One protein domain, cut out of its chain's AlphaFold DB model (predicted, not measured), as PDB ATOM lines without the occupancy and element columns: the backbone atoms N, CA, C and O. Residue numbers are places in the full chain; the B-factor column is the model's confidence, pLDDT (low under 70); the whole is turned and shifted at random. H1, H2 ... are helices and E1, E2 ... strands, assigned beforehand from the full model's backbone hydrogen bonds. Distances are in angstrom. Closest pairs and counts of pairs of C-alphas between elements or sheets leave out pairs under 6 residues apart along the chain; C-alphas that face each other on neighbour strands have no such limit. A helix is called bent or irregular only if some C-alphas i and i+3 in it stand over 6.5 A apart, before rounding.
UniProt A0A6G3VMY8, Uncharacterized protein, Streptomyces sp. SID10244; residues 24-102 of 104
ATOM      1  N   SER A  24     186.137 100.660 108.445       97.06
ATOM      2  CA  SER A  24     185.815  99.787 107.310       97.06
ATOM      3  C   SER A  24     184.567 100.245 106.559       97.06
ATOM      4  O   SER A  24     184.585 100.298 105.333       97.06
ATOM      5  N   TRP A  25     183.501 100.629 107.272       97.06
ATOM      6  CA  TRP A  25     182.265 101.089 106.635       97.06
ATOM      7  C   TRP A  25     182.483 102.389 105.851       97.06
ATOM      8  O   TRP A  25     182.038 102.503 104.710       97.06
ATOM      9  N   LEU A  26     183.217 103.347 106.429       97.00
ATOM     10  CA  LEU A  26     183.563 104.602 105.758       97.00
ATOM     11  C   LEU A  26     184.480 104.367 104.551       97.00
ATOM     12  O   LEU A  26     184.270 104.984 103.508       97.00
ATOM     13  N   SER A  27     185.457 103.463 104.666       96.50
ATOM     14  CA  SER A  27     186.328 103.091 103.541       96.50
ATOM     15  C   SER A  27     185.515 102.522 102.380       96.50
ATOM     16  O   SER A  27     185.669 102.955 101.240       96.50
ATOM     17  N   ASP A  28     184.602 101.594 102.668       96.06
ATOM     18  CA  ASP A  28     183.735 100.994 101.654       96.06
ATOM     19  C   ASP A  28     182.800 102.030 101.018       96.06
ATOM     20  O   ASP A  28     182.647 102.045  99.795       96.06
ATOM     21  N   LEU A  29     182.224 102.935 101.819       95.38
ATOM     22  CA  LEU A  29     181.398 104.034 101.319       95.38
ATOM     23  C   LEU A  29     182.192 104.927 100.353       95.38
ATOM     24  O   LEU A  29     181.748 105.152  99.226       95.38
ATOM     25  N   LEU A  30     183.362 105.419 100.767       93.69
ATOM     26  CA  LEU A  30     184.175 106.336  99.963       93.69
ATOM     27  C   LEU A  30     184.650 105.685  98.657       93.69
ATOM     28  O   LEU A  30     184.568 106.322  97.602       93.69
ATOM     29  N   ARG A  31     185.052 104.408  98.705       94.56
ATOM     30  CA  ARG A  31     185.399 103.613  97.516       94.56
ATOM     31  C   ARG A  31     184.209 103.402  96.593       94.56
ATOM     32  O   ARG A  31     184.349 103.543  95.381       94.56
ATOM     33  N   SER A  32     183.023 103.126  97.140       93.88
ATOM     34  CA  SER A  32     181.803 103.000  96.329       93.88
ATOM     35  C   SER A  32     181.424 104.306  95.618       93.88
ATOM     36  O   SER A  32     180.827 104.270  94.546       93.88
ATOM     37  N   ALA A  33     181.832 105.451  96.178       91.50
ATOM     38  CA  ALA A  33     181.685 106.775  95.579       91.50
ATOM     39  C   ALA A  33     182.835 107.157  94.619       91.50
ATOM     40  O   ALA A  33     182.876 108.290  94.147       91.50
ATOM     41  N   GLY A  34     183.757 106.233  94.316       93.25
ATOM     42  CA  GLY A  34     184.842 106.430  93.348       93.25
ATOM     43  C   GLY A  34     186.128 107.034  93.917       93.25
ATOM     44  O   GLY A  34     186.998 107.417  93.140       93.25
ATOM     45  N   ASN A  35     186.268 107.123  95.243       91.50
ATOM     46  CA  ASN A  35     187.488 107.626  95.876       91.50
ATOM     47  C   ASN A  35     188.460 106.475  96.158       91.50
ATOM     48  O   ASN A  35     188.063 105.446  96.707       91.50
ATOM     49  N   ASP A  36     189.743 106.668  95.861       92.31
ATOM     50  CA  ASP A  36     190.801 105.766  96.323       92.31
ATOM     51  C   ASP A  36     191.155 106.096  97.780       92.31
ATOM     52  O   ASP A  36     192.065 106.871  98.071       92.31
ATOM     53  N   ALA A  37     190.324 105.605  98.700       93.25
ATOM     54  CA  ALA A  37     190.390 105.948 100.113       93.25
ATOM     55  C   ALA A  37     190.373 104.695 100.996       93.25
ATOM     56  O   ALA A  37     189.572 103.777 100.800       93.25
ATOM     57  N   GLU A  38     191.239 104.681 102.006       97.06
ATOM     58  CA  GLU A  38     191.280 103.657 103.047       97.06
ATOM     59  C   GLU A  38     191.529 104.310 104.401       97.06
ATOM     60  O   GLU A  38     192.529 105.005 104.589       97.06
ATOM     61  N   ILE A  39     190.614 104.083 105.339       97.75
ATOM     62  CA  ILE A  39     190.696 104.561 106.717       97.75
ATOM     63  C   ILE A  39     191.161 103.398 107.592       97.75
ATOM     64  O   ILE A  39     190.510 102.357 107.650       97.75
ATOM     65  N   VAL A  40     192.270 103.597 108.299       97.94
ATOM     66  CA  VAL A  40     192.829 102.652 109.276       97.94
ATOM     67  C   VAL A  40     192.064 102.736 110.595       97.94
ATOM     68  O   VAL A  40     191.702 101.722 111.188       97.94
ATOM     69  N   SER A  41     191.793 103.957 111.049       98.12
ATOM     70  CA  SER A  41     191.009 104.247 112.247       98.12
ATOM     71  C   SER A  41     190.306 105.591 112.100       98.12
ATOM     72  O   SER A  41     190.700 106.425 111.286       98.12
ATOM     73  N   VAL A  42     189.248 105.804 112.873       98.31
ATOM     74  CA  VAL A  42     188.513 107.068 112.892       98.31
ATOM     75  C   VAL A  42     188.116 107.392 114.320       98.31
ATOM     76  O   VAL A  42     187.618 106.530 115.042       98.31
ATOM     77  N   GLU A  43     188.349 108.636 114.716       98.38
ATOM     78  CA  GLU A  43     187.787 109.206 115.936       98.38
ATOM     79  C   GLU A  43     186.573 110.063 115.586       98.38
ATOM     80  O   GLU A  43     186.549 110.713 114.538       98.38
ATOM     81  N   SER A  44     185.575 110.064 116.470       97.62
ATOM     82  CA  SER A  44     184.304 110.756 116.267       97.62
ATOM     83  C   SER A  44     183.960 111.612 117.479       97.62
ATOM     84  O   SER A  44     183.844 111.101 118.591       97.62
ATOM     85  N   GLU A  45     183.720 112.902 117.259       96.94
ATOM     86  CA  GLU A  45     183.348 113.854 118.309       96.94
ATOM     87  C   GLU A  45     182.053 114.590 117.945       96.94
ATOM     88  O   GLU A  45     181.915 115.055 116.812       96.94
ATOM     89  N   PRO A  46     181.082 114.746 118.861       94.75
ATOM     90  CA  PRO A  46     179.857 115.477 118.567       94.75
ATOM     91  C   PRO A  46     180.143 116.964 118.310       94.75
ATOM     92  O   PRO A  46     180.775 117.648 119.111       94.75
ATOM     93  N   VAL A  47     179.615 117.487 117.205       92.81
ATOM     94  CA  VAL A  47     179.696 118.901 116.811       92.81
ATOM     95  C   VAL A  47     178.295 119.454 116.572       92.81
ATOM     96  O   VAL A  47     177.832 119.628 115.447       92.81
ATOM     97  N   GLY A  48     177.576 119.704 117.662       82.50
ATOM     98  CA  GLY A  48     176.227 120.262 117.637       82.50
ATOM     99  C   GLY A  48     175.425 119.897 118.882       82.50
ATOM    100  O   GLY A  48     175.882 119.143 119.733       82.50
ATOM    101  N   SER A  49     174.205 120.424 118.981       76.88
ATOM    102  CA  SER A  49     173.297 120.180 120.113       76.88
ATOM    103  C   SER A  49     172.426 118.923 119.966       76.88
ATOM    104  O   SER A  49     171.600 118.652 120.837       76.88
ATOM    105  N   GLY A  50     172.567 118.174 118.865       68.88
ATOM    106  CA  GLY A  50     171.941 116.859 118.680       68.88
ATOM    107  C   GLY A  50     170.408 116.840 118.617       68.88
ATOM    108  O   GLY A  50     169.817 115.810 118.907       68.88
ATOM    109  N   GLN A  51     169.748 117.959 118.293       74.38
ATOM    110  CA  GLN A  51     168.286 118.073 118.427       74.38
ATOM    111  C   GLN A  51     167.508 117.289 117.356       74.38
ATOM    112  O   GLN A  51     166.660 116.470 117.685       74.38
ATOM    113  N   MET A  52     167.780 117.540 116.070       76.81
ATOM    114  CA  MET A  52     167.085 116.869 114.951       76.81
ATOM    115  C   MET A  52     167.949 115.817 114.247       76.81
ATOM    116  O   MET A  52     167.433 114.919 113.590       76.81
ATOM    117  N   ALA A  53     169.266 115.959 114.357       87.12
ATOM    118  CA  ALA A  53     170.265 115.104 113.743       87.12
ATOM    119  C   ALA A  53     171.506 115.085 114.637       87.12
ATOM    120  O   ALA A  53     171.795 116.069 115.327       87.12
ATOM    121  N   GLY A  54     172.247 113.982 114.591       91.62
ATOM    122  CA  GLY A  54     173.584 113.906 115.163       91.62
ATOM    123  C   GLY A  54     174.590 114.437 114.151       91.62
ATOM    124  O   GLY A  54     174.627 113.950 113.024       91.62
ATOM    125  N   SER A  55     175.392 115.423 114.539       94.31
ATOM    126  CA  SER A  55     176.524 115.897 113.743       94.31
ATOM    127  C   SER A  55     177.806 115.525 114.464       94.31
ATOM    128  O   SER A  55     177.956 115.847 115.643       94.31
ATOM    129  N   TYR A  56     178.723 114.872 113.761       96.12
ATOM    130  CA  TYR A  56     179.974 114.371 114.318       96.12
ATOM    131  C   TYR A  56     181.145 114.823 113.458       96.12
ATOM    132  O   TYR A  56     181.108 114.685 112.235       96.12
ATOM    133  N   ARG A  57     182.189 115.357 114.087       97.88
ATOM    134  CA  ARG A  57     183.487 115.543 113.455       97.88
ATOM    135  C   ARG A  57     184.188 114.201 113.449       97.88
ATOM    136  O   ARG A  57     184.347 113.593 114.500       97.88
ATOM    137  N   LEU A  58     184.587 113.773 112.263       98.38
ATOM    138  CA  LEU A  58     185.395 112.588 112.053       98.38
ATOM    139  C   LEU A  58     186.845 113.011 111.835       98.38
ATOM    140  O   LEU A  58     187.109 113.872 110.988       98.38
ATOM    141  N   THR A  59     187.762 112.366 112.545       98.31
ATOM    142  CA  THR A  59     189.210 112.504 112.366       98.31
ATOM    143  C   THR A  59     189.761 111.156 111.888       98.31
ATOM    144  O   THR A  59     190.073 110.293 112.712       98.31
ATOM    145  N   PRO A  60     189.789 110.906 110.564       97.75
ATOM    146  CA  PRO A  60     190.289 109.657 110.003       97.75
ATOM    147  C   PRO A  60     191.822 109.611 109.987       97.75
ATOM    148  O   PRO A  60     192.491 110.591 109.662       97.75
ATOM    149  N   ILE A  61     192.376 108.428 110.238       97.88
ATOM    150  CA  ILE A  61     193.754 108.081 109.897       97.88
ATOM    151  C   ILE A  61     193.728 107.324 108.573       97.88
ATOM    152  O   ILE A  61     193.230 106.200 108.504       97.88
ATOM    153  N   TRP A  62     194.245 107.944 107.515       97.12
ATOM    154  CA  TRP A  62     194.299 107.351 106.178       97.12
ATOM    155  C   TRP A  62     195.473 106.374 106.043       97.12
ATOM    156  O   TRP A  62     196.555 106.628 106.569       97.12
ATOM    157  N   ALA A  63     195.280 105.270 105.315       96.50
ATOM    158  CA  ALA A  63     196.344 104.289 105.072       96.50
ATOM    159  C   ALA A  63     197.451 104.839 104.158       96.50
ATOM    160  O   ALA A  63     198.622 104.502 104.324       96.50
ATOM    161  N   ALA A  64     197.082 105.711 103.217       91.56
ATOM    162  CA  ALA A  64     198.004 106.430 102.352       91.56
ATOM    163  C   ALA A  64     197.833 107.941 102.544       91.56
ATOM    164  O   ALA A  64     196.714 108.451 102.597       91.56
ATOM    165  N   ALA A  65     198.955 108.657 102.631       72.50
ATOM    166  CA  ALA A  65     198.949 110.112 102.583       72.50
ATOM    167  C   ALA A  65     198.645 110.571 101.148       72.50
ATOM    168  O   ALA A  65     199.286 110.118 100.199       72.50
ATOM    169  N   GLY A  66     197.674 111.466 100.997       81.62
ATOM    170  CA  GLY A  66     197.246 112.040  99.723       81.62
ATOM    171  C   GLY A  66     196.410 113.296  99.964       81.62
ATOM    172  O   GLY A  66     196.377 113.804 101.083       81.62
ATOM    173  N   ASP A  67     195.685 113.758  98.948       86.88
ATOM    174  CA  ASP A  67     194.846 114.969  99.025       86.88
ATOM    175  C   ASP A  67     193.498 114.739  99.747       86.88
ATOM    176  O   ASP A  67     192.511 115.441  99.517       86.88
ATOM    177  N   LEU A  68     193.432 113.735 100.627       92.81
ATOM    178  CA  LEU A  68     192.247 113.424 101.422       92.81
ATOM    179  C   LEU A  68     192.139 114.377 102.625       92.81
ATOM    180  O   LEU A  68     193.151 114.767 103.214       92.81
ATOM    181  N   PRO A  69     190.918 114.763 103.031       94.69
ATOM    182  CA  PRO A  69     190.732 115.740 104.091       94.69
ATOM    183  C   PRO A  69     191.199 115.204 105.450       94.69
ATOM    184  O   PRO A  69     190.966 114.047 105.802       94.69
ATOM    185  N   ALA A  70     191.801 116.083 106.255       95.75
ATOM    186  CA  ALA A  70     192.229 115.756 107.616       95.75
ATOM    187  C   ALA A  70     191.051 115.533 108.582       95.75
ATOM    188  O   ALA A  70     191.185 114.808 109.562       95.75
ATOM    189  N   THR A  71     189.899 116.164 108.324       97.25
ATOM    190  CA  THR A  71     188.661 115.944 109.086       97.25
ATOM    191  C   THR A  71     187.444 115.996 108.170       97.25
ATOM    192  O   THR A  71     187.465 116.663 107.136       97.25
ATOM    193  N   MET A  72     186.368 115.322 108.568       96.31
ATOM    194  CA  MET A  72     185.072 115.344 107.885       96.31
ATOM    195  C   MET A  72     183.949 115.617 108.889       96.31
ATOM    196  O   MET A  72     184.147 115.496 110.097       96.31
ATOM    197  N   VAL A  73     182.759 115.968 108.401       96.00
ATOM    198  CA  VAL A  73     181.545 116.014 109.227       96.00
ATOM    199  C   VAL A  73     180.576 114.950 108.735       96.00
ATOM    200  O   VAL A  73     180.196 114.954 107.567       96.00
ATOM    201  N   ALA A  74     180.159 114.062 109.634       95.25
ATOM    202  CA  ALA A  74     179.062 113.136 109.401       95.25
ATOM    203  C   ALA A  74     177.786 113.678 110.042       95.25
ATOM    204  O   ALA A  74     177.768 114.014 111.227       95.25
ATOM    205  N   LYS A  75     176.710 113.735 109.256       93.75
ATOM    206  CA  LYS A  75     175.374 114.084 109.733       93.75
ATOM    207  C   LYS A  75     174.492 112.847 109.650       93.75
ATOM    208  O   LYS A  75     174.307 112.292 108.570       93.75
ATOM    209  N   LEU A  76     173.959 112.419 110.786       91.56
ATOM    210  CA  LEU A  76     173.164 111.207 110.925       91.56
ATOM    211  C   LEU A  76     171.745 111.541 111.365       91.56
ATOM    212  O   LEU A  76     171.528 112.334 112.288       91.56
ATOM    213  N   ALA A  77     170.774 110.879 110.743       89.88
ATOM    214  CA  ALA A  77     169.454 110.756 111.333       89.88
ATOM    215  C   ALA A  77     169.578 109.808 112.536       89.88
ATOM    216  O   ALA A  77     169.800 108.611 112.361       89.88
ATOM    217  N   ILE A  78     169.474 110.358 113.744       84.69
ATOM    218  CA  ILE A  78     169.561 109.623 115.014       84.69
ATOM    219  C   ILE A  78     168.168 109.460 115.637       84.69
ATOM    220  O   ILE A  78     167.189 110.016 115.140       84.69
ATOM    221  N   GLY A  79     168.077 108.715 116.739       85.75
ATOM    222  CA  GLY A  79     166.820 108.494 117.460       85.75
ATOM    223  C   GLY A  79     165.982 107.368 116.861       85.75
ATOM    224  O   GLY A  79     166.481 106.560 116.080       85.75
ATOM    225  N   GLU A  80     164.708 107.294 117.237       89.62
ATOM    226  CA  GLU A  80     163.820 106.193 116.854       89.62
ATOM    227  C   GLU A  80     163.504 106.180 115.356       89.62
ATOM    228  O   GLU A  80     163.488 107.212 114.683       89.62
ATOM    229  N   ARG A  81     163.185 104.999 114.814       89.94
ATOM    230  CA  ARG A  81     162.941 104.816 113.373       89.94
ATOM    231  C   ARG A  81     161.929 105.814 112.799       89.94
ATOM    232  O   ARG A  81     162.200 106.399 111.756       89.94
ATOM    233  N   ALA A  82     160.815 106.045 113.494       90.12
ATOM    234  CA  ALA A  82     159.781 106.980 113.051       90.12
ATOM    235  C   ALA A  82     160.290 108.432 112.951       90.12
ATOM    236  O   ALA A  82     159.905 109.159 112.038       90.12
ATOM    237  N   GLN A  83     161.191 108.853 113.849       87.12
ATOM    238  CA  GLN A  83     161.812 110.181 113.792       87.12
ATOM    239  C   GLN A  83     162.748 110.297 112.584       87.12
ATOM    240  O   GLN A  83     162.714 111.298 111.870       87.12
ATOM    241  N   ARG A  84     163.536 109.249 112.309       90.25
ATOM    242  CA  ARG A  84     164.424 109.205 111.136       90.25
ATOM    243  C   ARG A  84     163.644 109.206 109.823       90.25
ATOM    244  O   ARG A  84     164.018 109.918 108.896       90.25
ATOM    245  N   GLU A  85     162.551 108.448 109.751       90.81
ATOM    246  CA  GLU A  85     161.658 108.422 108.586       90.81
ATOM    247  C   GLU A  85     161.014 109.794 108.348       90.81
ATOM    248  O   GLU A  85     160.986 110.265 107.213       90.81
ATOM    249  N   PHE A  86     160.586 110.482 109.412       87.88
ATOM    250  CA  PHE A  86     160.083 111.852 109.317       87.88
ATOM    251  C   PHE A  86     161.155 112.841 108.818       87.88
ATOM    252  O   PHE A  86     160.868 113.708 107.994       87.88
ATOM    253  N   ALA A  87     162.405 112.698 109.271       87.81
ATOM    254  CA  ALA A  87     163.515 113.568 108.881       87.81
ATOM    255  C   ALA A  87     164.071 113.292 107.470       87.81
ATOM    256  O   ALA A  87     164.777 114.140 106.922       87.81
ATOM    257  N   ALA A  88     163.762 112.143 106.856       89.12
ATOM    258  CA  ALA A  88     164.372 111.703 105.598       89.12
ATOM    259  C   ALA A  88     164.233 112.729 104.458       89.12
ATOM    260  O   ALA A  88     165.188 112.964 103.717       89.12
ATOM    261  N   GLY A  89     163.077 113.395 104.353       91.50
ATOM    262  CA  GLY A  89     162.855 114.445 103.352       91.50
ATOM    263  C   GLY A  89     163.769 115.662 103.536       91.50
ATOM    264  O   GLY A  89     164.221 116.248 102.555       91.50
ATOM    265  N   VAL A  90     164.104 116.016 104.781       91.19
ATOM    266  CA  VAL A  90     165.011 117.136 105.083       91.19
ATOM    267  C   VAL A  90     166.443 116.795 104.674       91.19
ATOM    268  O   VAL A  90     167.082 117.595 103.999       91.19
ATOM    269  N   PHE A  91     166.920 115.591 105.007       91.69
ATOM    270  CA  PHE A  91     168.245 115.116 104.586       91.69
ATOM    271  C   PHE A  91     168.367 115.048 103.062       91.69
ATOM    272  O   PHE A  91     169.383 115.458 102.503       91.69
ATOM    273  N   HIS A  92     167.323 114.571 102.381       93.44
ATOM    274  CA  HIS A  92     167.287 114.540 100.924       93.44
ATOM    275  C   HIS A  92     167.432 115.945 100.323       93.44
ATOM    276  O   HIS A  92     168.295 116.165  99.475       93.44
ATOM    277  N   ASN A  93     166.640 116.905 100.807       95.88
ATOM    278  CA  ASN A  93     166.703 118.287 100.337       95.88
ATOM    279  C   ASN A  93     168.067 118.934 100.612       95.88
ATOM    280  O   ASN A  93     168.566 119.676  99.771       95.88
ATOM    281  N   GLU A  94     168.685 118.648 101.759       95.19
ATOM    282  CA  GLU A  94     170.011 119.164 102.109       95.19
ATOM    283  C   GLU A  94     171.101 118.638 101.164       95.19
ATOM    284  O   GLU A  94     171.912 119.418 100.665       95.19
ATOM    285  N   VAL A  95     171.088 117.340 100.842       94.50
ATOM    286  CA  VAL A  95     172.015 116.760  99.853       94.50
ATOM    287  C   VAL A  95     171.809 117.396  98.480       94.50
ATOM    288  O   VAL A  95     172.779 117.817  97.849       94.50
ATOM    289  N   LEU A  96     170.556 117.513  98.028       96.75
ATOM    290  CA  LEU A  96     170.249 118.139  96.742       96.75
ATOM    291  C   LEU A  96     170.660 119.614  96.703       96.75
ATOM    292  O   LEU A  96     171.160 120.067  95.678       96.75
ATOM    293  N   PHE A  97     170.511 120.347  97.809       97.50
ATOM    294  CA  PHE A  97     170.987 121.724  97.909       97.50
ATOM    295  C   PHE A  97     172.493 121.805  97.638       97.50
ATOM    296  O   PHE A  97     172.904 122.554  96.755       97.50
ATOM    297  N   TYR A  98     173.317 121.008  98.325       95.94
ATOM    298  CA  TYR A  98     174.770 121.045  98.117       95.94
ATOM    299  C   TYR A  98     175.200 120.564  96.730       95.94
ATOM    300  O   TYR A  98     176.186 121.060  96.192       95.94
ATOM    301  N   GLN A  99     174.468 119.622  96.138       95.25
ATOM    302  CA  GLN A  99     174.789 119.103  94.809       95.25
ATOM    303  C   GLN A  99     174.367 120.039  93.675       95.25
ATOM    304  O   GLN A  99     175.062 120.115  92.666       95.25
ATOM    305  N   GLN A 100     173.217 120.704  93.806       96.94
ATOM    306  CA  GLN A 100     172.563 121.373  92.677       96.94
ATOM    307  C   GLN A 100     172.466 122.890  92.822       96.94
ATOM    308  O   GLN A 100     172.374 123.574  91.810       96.94
ATOM    309  N   LEU A 101     172.461 123.416  94.050       96.56
ATOM    310  CA  LEU A 101     172.209 124.834  94.315       96.56
ATOM    311  C   LEU A 101     173.423 125.551  94.910       96.56
ATOM    312  O   LEU A 101     173.718 126.664  94.512       96.56
ATOM    313  N   ALA A 102     174.165 124.941  95.833       96.88
ATOM    314  CA  ALA A 102     175.346 125.579  96.418       96.88
ATOM    315  C   ALA A 102     176.446 125.963  95.396       96.88
ATOM    316  O   ALA A 102     177.109 126.973  95.627       96.88
TER     317      ALA A 102
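Overview. This is residues 24 to 102 of the 104 residues of an uncharacterized protein of Streptomyces sp. SID10244 (UniProt A0A6G3VMY8). A strongly twisted sheet of three strands has the short helix H1 over E1 near one end; past the other end the long, kinked helix H2 follows E3, and residues 92 to 102 stick out. The printed part has 79 residues, with H1, E1, E2, E3 and H2 in order; the class is mixed, the sheet E1 - E2 - E3 antiparallel. It is only just loose, close to compact: radius of gyration of the C-alphas 14.3 A, spans 39 by 28 by 20 A.

Along the chain. H1, residues 24 to 32, begins at C-alpha 24 (185.815, 99.787, 107.310). E1, residues 39 to 46, measures 19.4 A; E2, residues 54 to 62, 23.5 A; E3, residues 72 to 76, 13.0 A. H2, residues 81 to 101, measures 29.2 A and ends at C-alpha 101 (172.209, 124.834, 94.315); it is irregular, C-alphas 86 and 89 being 7.1 A apart.

Arrangement. H1 is on the sheet, across E1 at 68 degrees on the local plane; their closest C-alphas, Ser 27 and Ile 39, are 5.6 A apart. The strands form a meander, each the antiparallel neighbour of the one before; N 45 and O 57, 2.9 A, and N 56 and O 74, 2.8 A, are within hydrogen-bond range. H2 is not on the sheet and is apart from H1. Every O i to N i+4 pair is within range in H1, 15 of 17 in H2.

Size, cuts and confidence. The farthest C-alphas, Ala 65 and Ala 82, are 40.7 A apart. The printed part has no cut and no long link; residue 50 alone has pLDDT under 70.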